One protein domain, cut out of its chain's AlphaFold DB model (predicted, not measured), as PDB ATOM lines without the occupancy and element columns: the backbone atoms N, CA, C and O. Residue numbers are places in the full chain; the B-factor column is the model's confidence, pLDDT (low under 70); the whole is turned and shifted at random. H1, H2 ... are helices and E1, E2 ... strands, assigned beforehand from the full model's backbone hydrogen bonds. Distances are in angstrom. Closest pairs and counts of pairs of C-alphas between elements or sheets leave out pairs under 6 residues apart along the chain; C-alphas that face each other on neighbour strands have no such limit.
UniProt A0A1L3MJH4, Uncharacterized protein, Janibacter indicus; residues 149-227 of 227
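What this domain is: This is residues 149 to 227 of the 227 residues of an uncharacterized protein of Janibacter indicus (UniProt A0A1L3MJH4). One long, twisted sheet makes nearly the whole shape: four long strands, E1 to E4, run side by side and back and forth, with the much shorter E5 added beside E1. The small helix H1 packs over one face of this sheet, near the end where E1 begins and E2 ends, and the opposite face has no named helix over it. The printed part has 79 residues, with the named elements E1, E2, E3, E4, H1 and E5 along the chain, and its class is mostly strand. The sheet order is E4, E3, E2, E1, E5, mixed, since E5 is parallel to E1 and the other neighbours are antiparallel. The whole is elongated, spanning 44 by 26 by 18 A, and only just compact, close to loose, with a radius of gyration of the C-alphas of 13.6 A.

How they stand to each other: E1, residues 153 to 162, E2, residues 165 to 175, E3, residues 182 to 192, and E4, residues 195 to 208, form a meander, each strand the antiparallel neighbour of the one before. E1 and E2 are a hairpin at 163 degrees, with N 158 and O 169 at 2.9 A, within hydrogen-bond range. E2 and E3 are a hairpin at 162 degrees, with N 187 and O 170 at 2.8 A. E3 and E4 are a hairpin at 163 degrees, with N 186 and O 203 at 2.9 A. E4, an edge strand, bends by 58 degrees at residue 205. E5, residues 218 to 220, is the other edge strand, parallel to E1 at 15 degrees, with N 220 and O 157 at 2.8 A. Residues 149 to 150 make a short antiparallel pairing with residues 153 to 154 of E1. H1, residues 210 to 214, is on the sheet at a height of 7.6 A, only just over E2, on which 3 of its 5 C-alphas fall. The closest C-alphas of H1 and E2 are those of Ala 213 and Ala 173, 5.2 A apart. In H1 every O i to N i+4 pair is within hydrogen-bond range. E1 and E4 are apart.

Where its parts are: From first to last C-alpha, E1 measures 28.7 A, E2 32.3 A, E3 31.6 A and E4 31.5 A, while H1 and E5 measure 6.2 A each. E1 begins at C-alpha 153 at (-24.217, 26.496, 15.832). E4 ends at C-alpha 208 at (-15.114, 27.941, 8.930), and E5 at C-alpha 220 at (-20.404, 10.292, 13.857).

The domain as a whole: The two C-alphas farthest apart are those of Glu 178 and Asn 193, 44.1 A. The printed part has no cut and ends at Leu 227, the chain's last residue. The link from E2 to E3 is short, the other links are tight. Mean pLDDT of the printed part is 94.8, and no printed residue is under 70.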
ATOM      1  N   ALA A 149     -27.915  21.348  16.274       93.50
ATOM      2  CA  ALA A 149     -28.102  21.784  14.895       93.50
ATOM      3  C   ALA A 149     -29.096  22.941  14.892       93.50
ATOM      4  O   ALA A 149     -30.299  22.751  14.745       93.50
ATOM      5  N   GLU A 150     -28.570  24.143  15.074       90.50
ATOM      6  CA  GLU A 150     -29.328  25.388  15.062       90.50
ATOM      7  C   GLU A 150     -28.581  26.433  14.225       90.50
ATOM      8  O   GLU A 150     -27.399  26.284  13.915       90.50
ATOM      9  N   TYR A 151     -29.255  27.529  13.873       85.62
ATOM     10  CA  TYR A 151     -28.644  28.602  13.079       85.62
ATOM     11  C   TYR A 151     -27.365  29.183  13.719       85.62
ATOM     12  O   TYR A 151     -26.416  29.555  13.017       85.62
ATOM     13  N   SER A 152     -27.340  29.255  15.053       88.94
ATOM     14  CA  SER A 152     -26.222  29.748  15.860       88.94
ATOM     15  C   SER A 152     -25.097  28.734  16.041       88.94
ATOM     16  O   SER A 152     -23.986  29.141  16.394       88.94
ATOM     17  N   GLY A 153     -25.311  27.444  15.766       94.25
ATOM     18  CA  GLY A 153     -24.217  26.496  15.832       94.25
ATOM     19  C   GLY A 153     -24.548  25.020  15.694       94.25
ATOM     20  O   GLY A 153     -25.690  24.569  15.683       94.25
ATOM     21  N   TYR A 154     -23.464  24.259  15.612       97.25
ATOM     22  CA  TYR A 154     -23.484  22.824  15.415       97.25
ATOM     23  C   TYR A 154     -22.560  22.131  16.410       97.25
ATOM     24  O   TYR A 154     -21.432  22.576  16.630       97.25
ATOM     25  N   THR A 155     -23.003  21.003  16.959       97.56
ATOM     26  CA  THR A 155     -22.186  20.131  17.810       97.56
ATOM     27  C   THR A 155     -22.353  18.682  17.391       97.56
ATOM     28  O   THR A 155     -23.464  18.224  17.119       97.56
ATOM     29  N   GLY A 156     -21.253  17.935  17.408       97.56
ATOM     30  CA  GLY A 156     -21.297  16.490  17.259       97.56
ATOM     31  C   GLY A 156     -20.078  15.778  17.818       97.56
ATOM     32  O   GLY A 156     -19.084  16.381  18.243       97.56
ATOM     33  N   TRP A 157     -20.183  14.455  17.814       98.12
ATOM     34  CA  TRP A 157     -19.227  13.544  18.427       98.12
ATOM     35  C   TRP A 157     -18.780  12.507  17.419       98.12
ATOM     36  O   TRP A 157     -19.584  11.978  16.661       98.12
ATOM     37  N   SER A 158     -17.494  12.189  17.421       97.56
ATOM     38  CA  SER A 158     -16.938  11.114  16.603       97.56
ATOM     39  C   SER A 158     -16.023  10.234  17.431       97.56
ATOM     40  O   SER A 158     -15.427  10.699  18.403       97.56
ATOM     41  N   ARG A 159     -15.903   8.969  17.033       96.94
ATOM     42  CA  ARG A 159     -14.997   7.999  17.648       96.94
ATOM     43  C   ARG A 159     -14.022   7.474  16.611       96.94
ATOM     44  O   ARG A 159     -14.395   7.240  15.466       96.94
ATOM     45  N   SER A 160     -12.788   7.240  17.034       96.50
ATOM     46  CA  SER A 160     -11.796   6.511  16.249       96.50
ATOM     47  C   SER A 160     -10.903   5.674  17.158       96.50
ATOM     48  O   SER A 160     -10.801   5.949  18.353       96.50
ATOM     49  N   THR A 161     -10.242   4.680  16.576       95.38
ATOM     50  CA  THR A 161      -9.147   3.953  17.217       95.38
ATOM     51  C   THR A 161      -7.880   4.218  16.412       95.38
ATOM     52  O   THR A 161      -7.914   4.103  15.188       95.38
ATOM     53  N   ARG A 162      -6.783   4.601  17.068       92.81
ATOM     54  CA  ARG A 162      -5.465   4.805  16.439       92.81
ATOM     55  C   ARG A 162      -4.396   4.193  17.328       92.81
ATOM     56  O   ARG A 162      -4.355   4.528  18.508       92.81
ATOM     57  N   ASP A 163      -3.588   3.286  16.791       91.94
ATOM     58  CA  ASP A 163      -2.506   2.611  17.529       91.94
ATOM     59  C   ASP A 163      -2.985   2.006  18.864       91.94
ATOM     60  O   ASP A 163      -2.404   2.223  19.925       91.94
ATOM     61  N   GLY A 164      -4.147   1.343  18.834       90.12
ATOM     62  CA  GLY A 164      -4.796   0.765  20.020       90.12
ATOM     63  C   GLY A 164      -5.435   1.777  20.987       90.12
ATOM     64  O   GLY A 164      -6.105   1.379  21.936       90.12
ATOM     65  N   LYS A 165      -5.295   3.087  20.756       95.06
ATOM     66  CA  LYS A 165      -5.895   4.140  21.588       95.06
ATOM     67  C   LYS A 165      -7.307   4.448  21.115       95.06
ATOM     68  O   LYS A 165      -7.514   4.794  19.951       95.06
ATOM     69  N   VAL A 166      -8.271   4.395  22.031       97.69
ATOM     70  CA  VAL A 166      -9.641   4.851  21.768       97.69
ATOM     71  C   VAL A 166      -9.722   6.358  21.955       97.69
ATOM     72  O   VAL A 166      -9.406   6.885  23.023       97.69
ATOM     73  N   LEU A 167     -10.158   7.042  20.901       98.19
ATOM     74  CA  LEU A 167     -10.281   8.490  20.839       98.19
ATOM     75  C   LEU A 167     -11.735   8.880  20.597       98.19
ATOM     76  O   LEU A 167     -12.368   8.391  19.658       98.19
ATOM     77  N   VAL A 168     -12.224   9.834  21.382       98.19
ATOM     78  CA  VAL A 168     -13.495  10.515  21.133       98.19
ATOM     79  C   VAL A 168     -13.213  11.982  20.866       98.19
ATOM     80  O   VAL A 168     -12.447  12.628  21.575       98.19
ATOM     81  N   THR A 169     -13.814  12.517  19.812       98.38
ATOM     82  CA  THR A 169     -13.634  13.904  19.393       98.38
ATOM     83  C   THR A 169     -14.965  14.628  19.420       98.38
ATOM     84  O   THR A 169     -15.886  14.243  18.694       98.38
ATOM     85  N   ARG A 170     -15.037  15.699  20.214       98.19
ATOM     86  CA  ARG A 170     -16.124  16.676  20.165       98.19
ATOM     87  C   ARG A 170     -15.779  17.736  19.135       98.19
ATOM     88  O   ARG A 170     -14.686  18.301  19.172       98.19
ATOM     89  N   LYS A 171     -16.711  18.028  18.240       98.25
ATOM     90  CA  LYS A 171     -16.612  19.159  17.321       98.25
ATOM     91  C   LYS A 171     -17.749  20.122  17.616       98.25
ATOM     92  O   LYS A 171     -18.891  19.689  17.711       98.25
ATOM     93  N   THR A 172     -17.425  21.399  17.751       97.94
ATOM     94  CA  THR A 172     -18.401  22.489  17.839       97.94
ATOM     95  C   THR A 172     -18.126  23.483  16.725       97.94
ATOM     96  O   THR A 172     -16.970  23.669  16.351       97.94
ATOM     97  N   ALA A 173     -19.151  24.136  16.205       97.62
ATOM     98  CA  ALA A 173     -19.024  25.239  15.269       97.62
ATOM     99  C   ALA A 173     -20.096  26.274  15.596       97.62
ATOM    100  O   ALA A 173     -21.264  26.024  15.331       97.62
ATOM    101  N   TYR A 174     -19.705  27.406  16.178       96.88
ATOM    102  CA  TYR A 174     -20.634  28.474  16.552       96.88
ATOM    103  C   TYR A 174     -20.502  29.648  15.594       96.88
ATOM    104  O   TYR A 174     -19.391  30.005  15.202       96.88
ATOM    105  N   ARG A 175     -21.630  30.228  15.190       95.50
ATOM    106  CA  ARG A 175     -21.656  31.366  14.272       95.50
ATOM    107  C   ARG A 175     -20.945  32.558  14.912       95.50
ATOM    108  O   ARG A 175     -21.219  32.913  16.056       95.50
ATOM    109  N   VAL A 176     -20.041  33.184  14.165       93.88
ATOM    110  CA  VAL A 176     -19.429  34.454  14.567       93.88
ATOM    111  C   VAL A 176     -20.445  35.563  14.301       93.88
ATOM    112  O   VAL A 176     -20.989  35.639  13.196       93.88
ATOM    113  N   HIS A 177     -20.707  36.382  15.321       89.81
ATOM    114  CA  HIS A 177     -21.721  37.439  15.304       89.81
ATOM    115  C   HIS A 177     -21.617  38.310  14.045       89.81
ATOM    116  O   HIS A 177     -20.512  38.633  13.622       89.81
ATOM    117  N   GLU A 178     -22.765  38.619  13.432       87.19
ATOM    118  CA  GLU A 178     -22.879  39.441  12.211       87.19
ATOM    119  C   GLU A 178     -22.103  38.929  10.980       87.19
ATOM    120  O   GLU A 178     -21.957  39.635   9.985       87.19
ATOM    121  N   THR A 179     -21.650  37.671  10.980       89.56
ATOM    122  CA  THR A 179     -20.980  37.068   9.818       89.56
ATOM    123  C   THR A 179     -21.657  35.780   9.347       89.56
ATOM    124  O   THR A 179     -22.449  35.154  10.053       89.56
ATOM    125  N   SER A 180     -21.287  35.332   8.142       89.00
ATOM    126  CA  SER A 180     -21.609  34.001   7.597       89.00
ATOM    127  C   SER A 180     -20.601  32.911   7.990       89.00
ATOM    128  O   SER A 180     -20.632  31.801   7.449       89.00
ATOM    129  N   ARG A 181     -19.666  33.221   8.898       95.69
ATOM    130  CA  ARG A 181     -18.565  32.339   9.297       95.69
ATOM    131  C   ARG A 181     -18.806  31.738  10.674       95.69
ATOM    132  O   ARG A 181     -19.562  32.263  11.486       95.69
ATOM    133  N   PHE A 182     -18.121  30.627  10.924       97.38
ATOM    134  CA  PHE A 182     -18.214  29.885  12.174       97.38
ATOM    135  C   PHE A 182     -16.844  29.748  12.825       97.38
ATOM    136  O   PHE A 182     -15.848  29.464  12.155       97.38
ATOM    137  N   ASP A 183     -16.821  29.875  14.147       97.50
ATOM    138  CA  ASP A 183     -15.712  29.444  14.980       97.50
ATOM    139  C   ASP A 183     -15.868  27.957  15.291       97.50
ATOM    140  O   ASP A 183     -16.677  27.537  16.127       97.50
ATOM    141  N   ARG A 184     -15.108  27.141  14.560       97.69
ATOM    142  CA  ARG A 184     -15.098  25.694  14.717       97.69
ATOM    143  C   ARG A 184     -13.982  25.261  15.654       97.69
ATOM    144  O   ARG A 184     -12.809  25.485  15.371       97.69
ATOM    145  N   ARG A 185     -14.335  24.503  16.691       98.19
ATOM    146  CA  ARG A 185     -13.402  23.841  17.605       98.19
ATOM    147  C   ARG A 185     -13.485  22.329  17.460       98.19
ATOM    148  O   ARG A 185     -14.572  21.764  17.384       98.19
ATOM    149  N   THR A 186     -12.337  21.666  17.419       98.38
ATOM    150  CA  THR A 186     -12.235  20.201  17.439       98.38
ATOM    151  C   THR A 186     -11.399  19.809  18.643       98.38
ATOM    152  O   THR A 186     -10.221  20.143  18.680       98.38
ATOM    153  N   THR A 187     -11.989  19.108  19.607       98.56
ATOM    154  CA  THR A 187     -11.309  18.677  20.832       98.56
ATOM    155  C   THR A 187     -11.332  17.160  20.919       98.56
ATOM    156  O   THR A 187     -12.406  16.558  20.971       98.56
ATOM    157  N   THR A 188     -10.155  16.544  20.944       98.44
ATOM    158  CA  THR A 188      -9.987  15.091  21.012       98.44
ATOM    159  C   THR A 188      -9.551  14.676  22.406       98.44
ATOM    160  O   THR A 188      -8.633  15.252  22.987       98.44
ATOM    161  N   TYR A 189     -10.197  13.638  22.916       98.38
ATOM    162  CA  TYR A 189      -9.954  13.022  24.210       98.38
ATOM    163  C   TYR A 189      -9.584  11.563  23.995       98.38
ATOM    164  O   TYR A 189     -10.085  10.920  23.070       98.38
ATOM    165  N   GLN A 190      -8.730  11.039  24.863       98.06
ATOM    166  CA  GLN A 190      -8.351   9.637  24.849       98.06
ATOM    167  C   GLN A 190      -9.011   8.919  26.026       98.06
ATOM    168  O   GLN A 190      -9.057   9.446  27.136       98.06
ATOM    169  N   TRP A 191      -9.488   7.697  25.807       97.62
ATOM    170  CA  TRP A 191      -9.778   6.788  26.910       97.62
ATOM    171  C   TRP A 191      -8.479   6.138  27.385       97.62
ATOM    172  O   TRP A 191      -7.789   5.471  26.609       97.62
ATOM    173  N   LYS A 192      -8.119   6.341  28.652       95.69
ATOM    174  CA  LYS A 192      -6.907   5.782  29.257       95.69
ATOM    175  C   LYS A 192      -7.185   5.429  30.713       95.69
ATOM    176  O   LYS A 192      -7.820   6.197  31.425       95.69
ATOM    177  N   ASN A 193      -6.698   4.271  31.156       93.69
ATOM    178  CA  ASN A 193      -6.810   3.816  32.546       93.69
ATOM    179  C   ASN A 193      -8.262   3.813  33.073       93.69
ATOM    180  O   ASN A 193      -8.525   4.171  34.215       93.69
ATOM    181  N   GLY A 194      -9.222   3.439  32.218       93.88
ATOM    182  CA  GLY A 194     -10.631   3.331  32.601       93.88
ATOM    183  C   GLY A 194     -11.387   4.658  32.733       93.88
ATOM    184  O   GLY A 194     -12.498   4.635  33.263       93.88
ATOM    185  N   ALA A 195     -10.826   5.772  32.251       95.81
ATOM    186  CA  ALA A 195     -11.467   7.083  32.239       95.81
ATOM    187  C   ALA A 195     -11.089   7.906  30.993       95.81
ATOM    188  O   ALA A 195     -10.147   7.586  30.262       95.81
ATOM    189  N   TRP A 196     -11.813   9.001  30.761       97.38
ATOM    190  CA  TRP A 196     -11.416  10.013  29.784       97.38
ATOM    191  C   TRP A 196     -10.234  10.831  30.307       97.38
ATOM    192  O   TRP A 196     -10.244  11.304  31.443       97.38
ATOM    193  N   SER A 197      -9.226  11.035  29.466       94.50
ATOM    194  CA  SER A 197      -8.138  11.966  29.740       94.50
ATOM    195  C   SER A 197      -8.598  13.419  29.585       94.50
ATOM    196  O   SER A 197      -9.618  13.714  28.957       94.50
ATOM    197  N   ARG A 198      -7.759  14.356  30.041       94.12
ATOM    198  CA  ARG A 198      -7.777  15.729  29.511       94.12
ATOM    199  C   ARG A 198      -7.619  15.712  27.977       94.12
ATOM    200  O   ARG A 198      -7.112  14.716  27.445       94.12
ATOM    201  N   PRO A 199      -8.040  16.771  27.258       96.38
ATOM    202  CA  PRO A 199      -7.844  16.854  25.816       96.38
ATOM    203  C   PRO A 199      -6.402  16.528  25.417       96.38
ATOM    204  O   PRO A 199      -5.467  17.112  25.957       96.38
ATOM    205  N   VAL A 200      -6.235  15.606  24.471       96.88
ATOM    206  CA  VAL A 200      -4.925  15.246  23.898       96.88
ATOM    207  C   VAL A 200      -4.623  16.032  22.623       96.88
ATOM    208  O   VAL A 200      -3.474  16.118  22.210       96.88
ATOM    209  N   ALA A 201      -5.649  16.621  22.005       96.81
ATOM    210  CA  ALA A 201      -5.513  17.565  20.906       96.81
ATOM    211  C   ALA A 201      -6.695  18.543  20.900       96.81
ATOM    212  O   ALA A 201      -7.822  18.182  21.255       96.81
ATOM    213  N   SER A 202      -6.442  19.779  20.476       96.88
ATOM    214  CA  SER A 202      -7.467  20.805  20.301       96.88
ATOM    215  C   SER A 202      -7.082  21.715  19.142       96.88
ATOM    216  O   SER A 202      -5.984  22.265  19.136       96.88
ATOM    217  N   THR A 203      -7.961  21.871  18.158       97.56
ATOM    218  CA  THR A 203      -7.757  22.788  17.029       97.56
ATOM    219  C   THR A 203      -8.921  23.759  16.905       97.56
ATOM    220  O   THR A 203     -10.052  23.462  17.309       97.56
ATOM    221  N   ARG A 204      -8.639  24.939  16.347       97.12
ATOM    222  CA  ARG A 204      -9.612  26.004  16.115       97.12
ATOM    223  C   ARG A 204      -9.513  26.493  14.675       97.12
ATOM    224  O   ARG A 204      -8.418  26.729  14.179       97.12
ATOM    225  N   ASN A 205     -10.656  26.679  14.030       95.44
ATOM    226  CA  ASN A 205     -10.791  27.402  12.774       95.44
ATOM    227  C   ASN A 205     -11.844  28.497  12.971       95.44
ATOM    228  O   ASN A 205     -13.038  28.216  12.932       95.44
ATOM    229  N   ALA A 206     -11.387  29.734  13.165       93.12
ATOM    230  CA  ALA A 206     -12.243  30.881  13.463       93.12
ATOM    231  C   ALA A 206     -13.053  31.399  12.256       93.12
ATOM    232  O   ALA A 206     -13.819  32.349  12.395       93.12
ATOM    233  N   ARG A 207     -12.850  30.838  11.055       92.94
ATOM    234  CA  ARG A 207     -13.492  31.288   9.808       92.94
ATOM    235  C   ARG A 207     -14.014  30.117   8.973       92.94
ATOM    236  O   ARG A 207     -13.976  30.153   7.741       92.94
ATOM    237  N   ALA A 208     -14.507  29.067   9.626       96.06
ATOM    238  CA  ALA A 208     -15.114  27.941   8.930       96.06
ATOM    239  C   ALA A 208     -16.330  28.403   8.103       96.06
ATOM    240  O   ALA A 208     -17.056  29.321   8.489       96.06
ATOM    241  N   SER A 209     -16.533  27.785   6.937       96.00
ATOM    242  CA  SER A 209     -17.748  27.984   6.140       96.00
ATOM    243  C   SER A 209     -18.952  27.302   6.797       96.00
ATOM    244  O   SER A 209     -18.778  26.355   7.564       96.00
ATOM    245  N   GLN A 210     -20.165  27.724   6.427       94.62
ATOM    246  CA  GLN A 210     -21.427  27.066   6.801       94.62
ATOM    247  C   GLN A 210     -21.369  25.545   6.562       94.62
ATOM    248  O   GLN A 210     -21.546  24.767   7.491       94.62
ATOM    249  N   LYS A 211     -20.989  25.108   5.352       94.69
ATOM    250  CA  LYS A 211     -20.856  23.678   5.010       94.69
ATOM    251  C   LYS A 211     -19.879  22.935   5.932       94.69
ATOM    252  O   LYS A 211     -20.125  21.800   6.338       94.69
ATOM    253  N   ALA A 212     -18.752  23.562   6.277       94.81
ATOM    254  CA  ALA A 212     -17.781  22.971   7.197       94.81
ATOM    255  C   ALA A 212     -18.292  22.933   8.648       94.81
ATOM    256  O   ALA A 212     -17.872  22.049   9.402       94.81
ATOM    257  N   ALA A 213     -19.164  23.867   9.033       94.62
ATOM    258  CA  ALA A 213     -19.842  23.895  10.322       94.62
ATOM    259  C   ALA A 213     -20.907  22.793  10.409       94.62
ATOM    260  O   ALA A 213     -20.824  21.960  11.301       94.62
ATOM    261  N   GLU A 214     -21.807  22.691   9.433       94.19
ATOM    262  CA  GLU A 214     -22.848  21.653   9.367       94.19
ATOM    263  C   GLU A 214     -22.264  20.235   9.396       94.19
ATOM    264  O   GLU A 214     -22.791  19.354  10.071       94.19
ATOM    265  N   SER A 215     -21.107  20.020   8.755       93.50
ATOM    266  CA  SER A 215     -20.434  18.709   8.736       93.50
ATOM    267  C   SER A 215     -20.041  18.160  10.115       93.50
ATOM    268  O   SER A 215     -19.652  16.996  10.227       93.50
ATOM    269  N   VAL A 216     -20.067  18.989  11.167       94.06
ATOM    270  CA  VAL A 216     -19.731  18.545  12.524       94.06
ATOM    271  C   VAL A 216     -20.904  17.896  13.244       94.06
ATOM    272  O   VAL A 216     -20.664  17.207  14.233       94.06
ATOM    273  N   PHE A 217     -22.133  18.138  12.787       95.00
ATOM    274  CA  PHE A 217     -23.351  17.794  13.506       95.00
ATOM    275  C   PHE A 217     -23.506  16.283  13.731       95.00
ATOM    276  O   PHE A 217     -23.173  15.450  12.883       95.00
ATOM    277  N   GLY A 218     -24.044  15.945  14.904       95.31
ATOM    278  CA  GLY A 218     -24.615  14.637  15.188       95.31
ATOM    279  C   GLY A 218     -23.629  13.582  15.681       95.31
ATOM    280  O   GLY A 218     -22.460  13.841  15.993       95.31
ATOM    281  N   TRP A 219     -24.135  12.354  15.779       97.06
ATOM    282  CA  TRP A 219     -23.345  11.182  16.132       97.06
ATOM    283  C   TRP A 219     -22.629  10.641  14.894       97.06
ATOM    284  O   TRP A 219     -23.214  10.011  14.019       97.06
ATOM    285  N   ASN A 220     -21.321  10.858  14.841       95.50
ATOM    286  CA  ASN A 220     -20.404  10.292  13.857       95.50
ATOM    287  C   ASN A 220     -19.647   9.106  14.471       95.50
ATOM    288  O   ASN A 220     -18.416   9.038  14.448       95.50
ATOM    289  N   ILE A 221     -20.411   8.199  15.078       96.88
ATOM    290  CA  ILE A 221     -19.936   6.978  15.731       96.88
ATOM    291  C   ILE A 221     -20.664   5.800  15.071       96.88
ATOM    292  O   ILE A 221     -21.887   5.872  14.925       96.88
ATOM    293  N   PRO A 222     -19.956   4.729  14.663       94.38
ATOM    294  CA  PRO A 222     -20.589   3.553  14.073       94.38
ATOM    295  C   PRO A 222     -21.750   3.016  14.919       94.38
ATOM    296  O   PRO A 222     -21.683   3.041  16.147       94.38
ATOM    297  N   TYR A 223     -22.786   2.508  14.246       94.62
ATOM    298  CA  TYR A 223     -24.018   1.949  14.831       94.62
ATOM    299  C   TYR A 223     -24.973   2.947  15.506       94.62
ATOM    300  O   TYR A 223     -26.085   2.563  15.875       94.62
ATOM    301  N   LEU A 224     -24.608   4.228  15.609       96.00
ATOM    302  CA  LEU A 224     -25.554   5.283  15.972       96.00
ATOM    303  C   LEU A 224     -26.187   5.884  14.719       96.00
ATOM    304  O   LEU A 224     -25.543   6.025  13.677       96.00
ATOM    305  N   LYS A 225     -27.471   6.239  14.821       88.25
ATOM    306  CA  LYS A 225     -28.179   6.890  13.719       88.25
ATOM    307  C   LYS A 225     -27.574   8.269  13.483       88.25
ATOM    308  O   LYS A 225     -27.531   9.090  14.400       88.25
ATOM    309  N   ARG A 226     -27.171   8.527  12.239       82.25
ATOM    310  CA  ARG A 226     -26.925   9.893  11.780       82.25
ATOM    311  C   ARG A 226     -28.245  10.660  11.774       82.25
ATOM    312  O   ARG A 226     -29.301  10.069  11.539       82.25
ATOM    313  N   LEU A 227     -28.155  11.938  12.111       70.62
ATOM    314  CA  LEU A 227     -29.262  12.884  12.077       70.62
ATOM    315  C   LEU A 227     -29.052  13.863  10.934       70.62
ATOM    316  O   LEU A 227     -27.869  14.078  10.583       70.62
TER     317      LEU A 227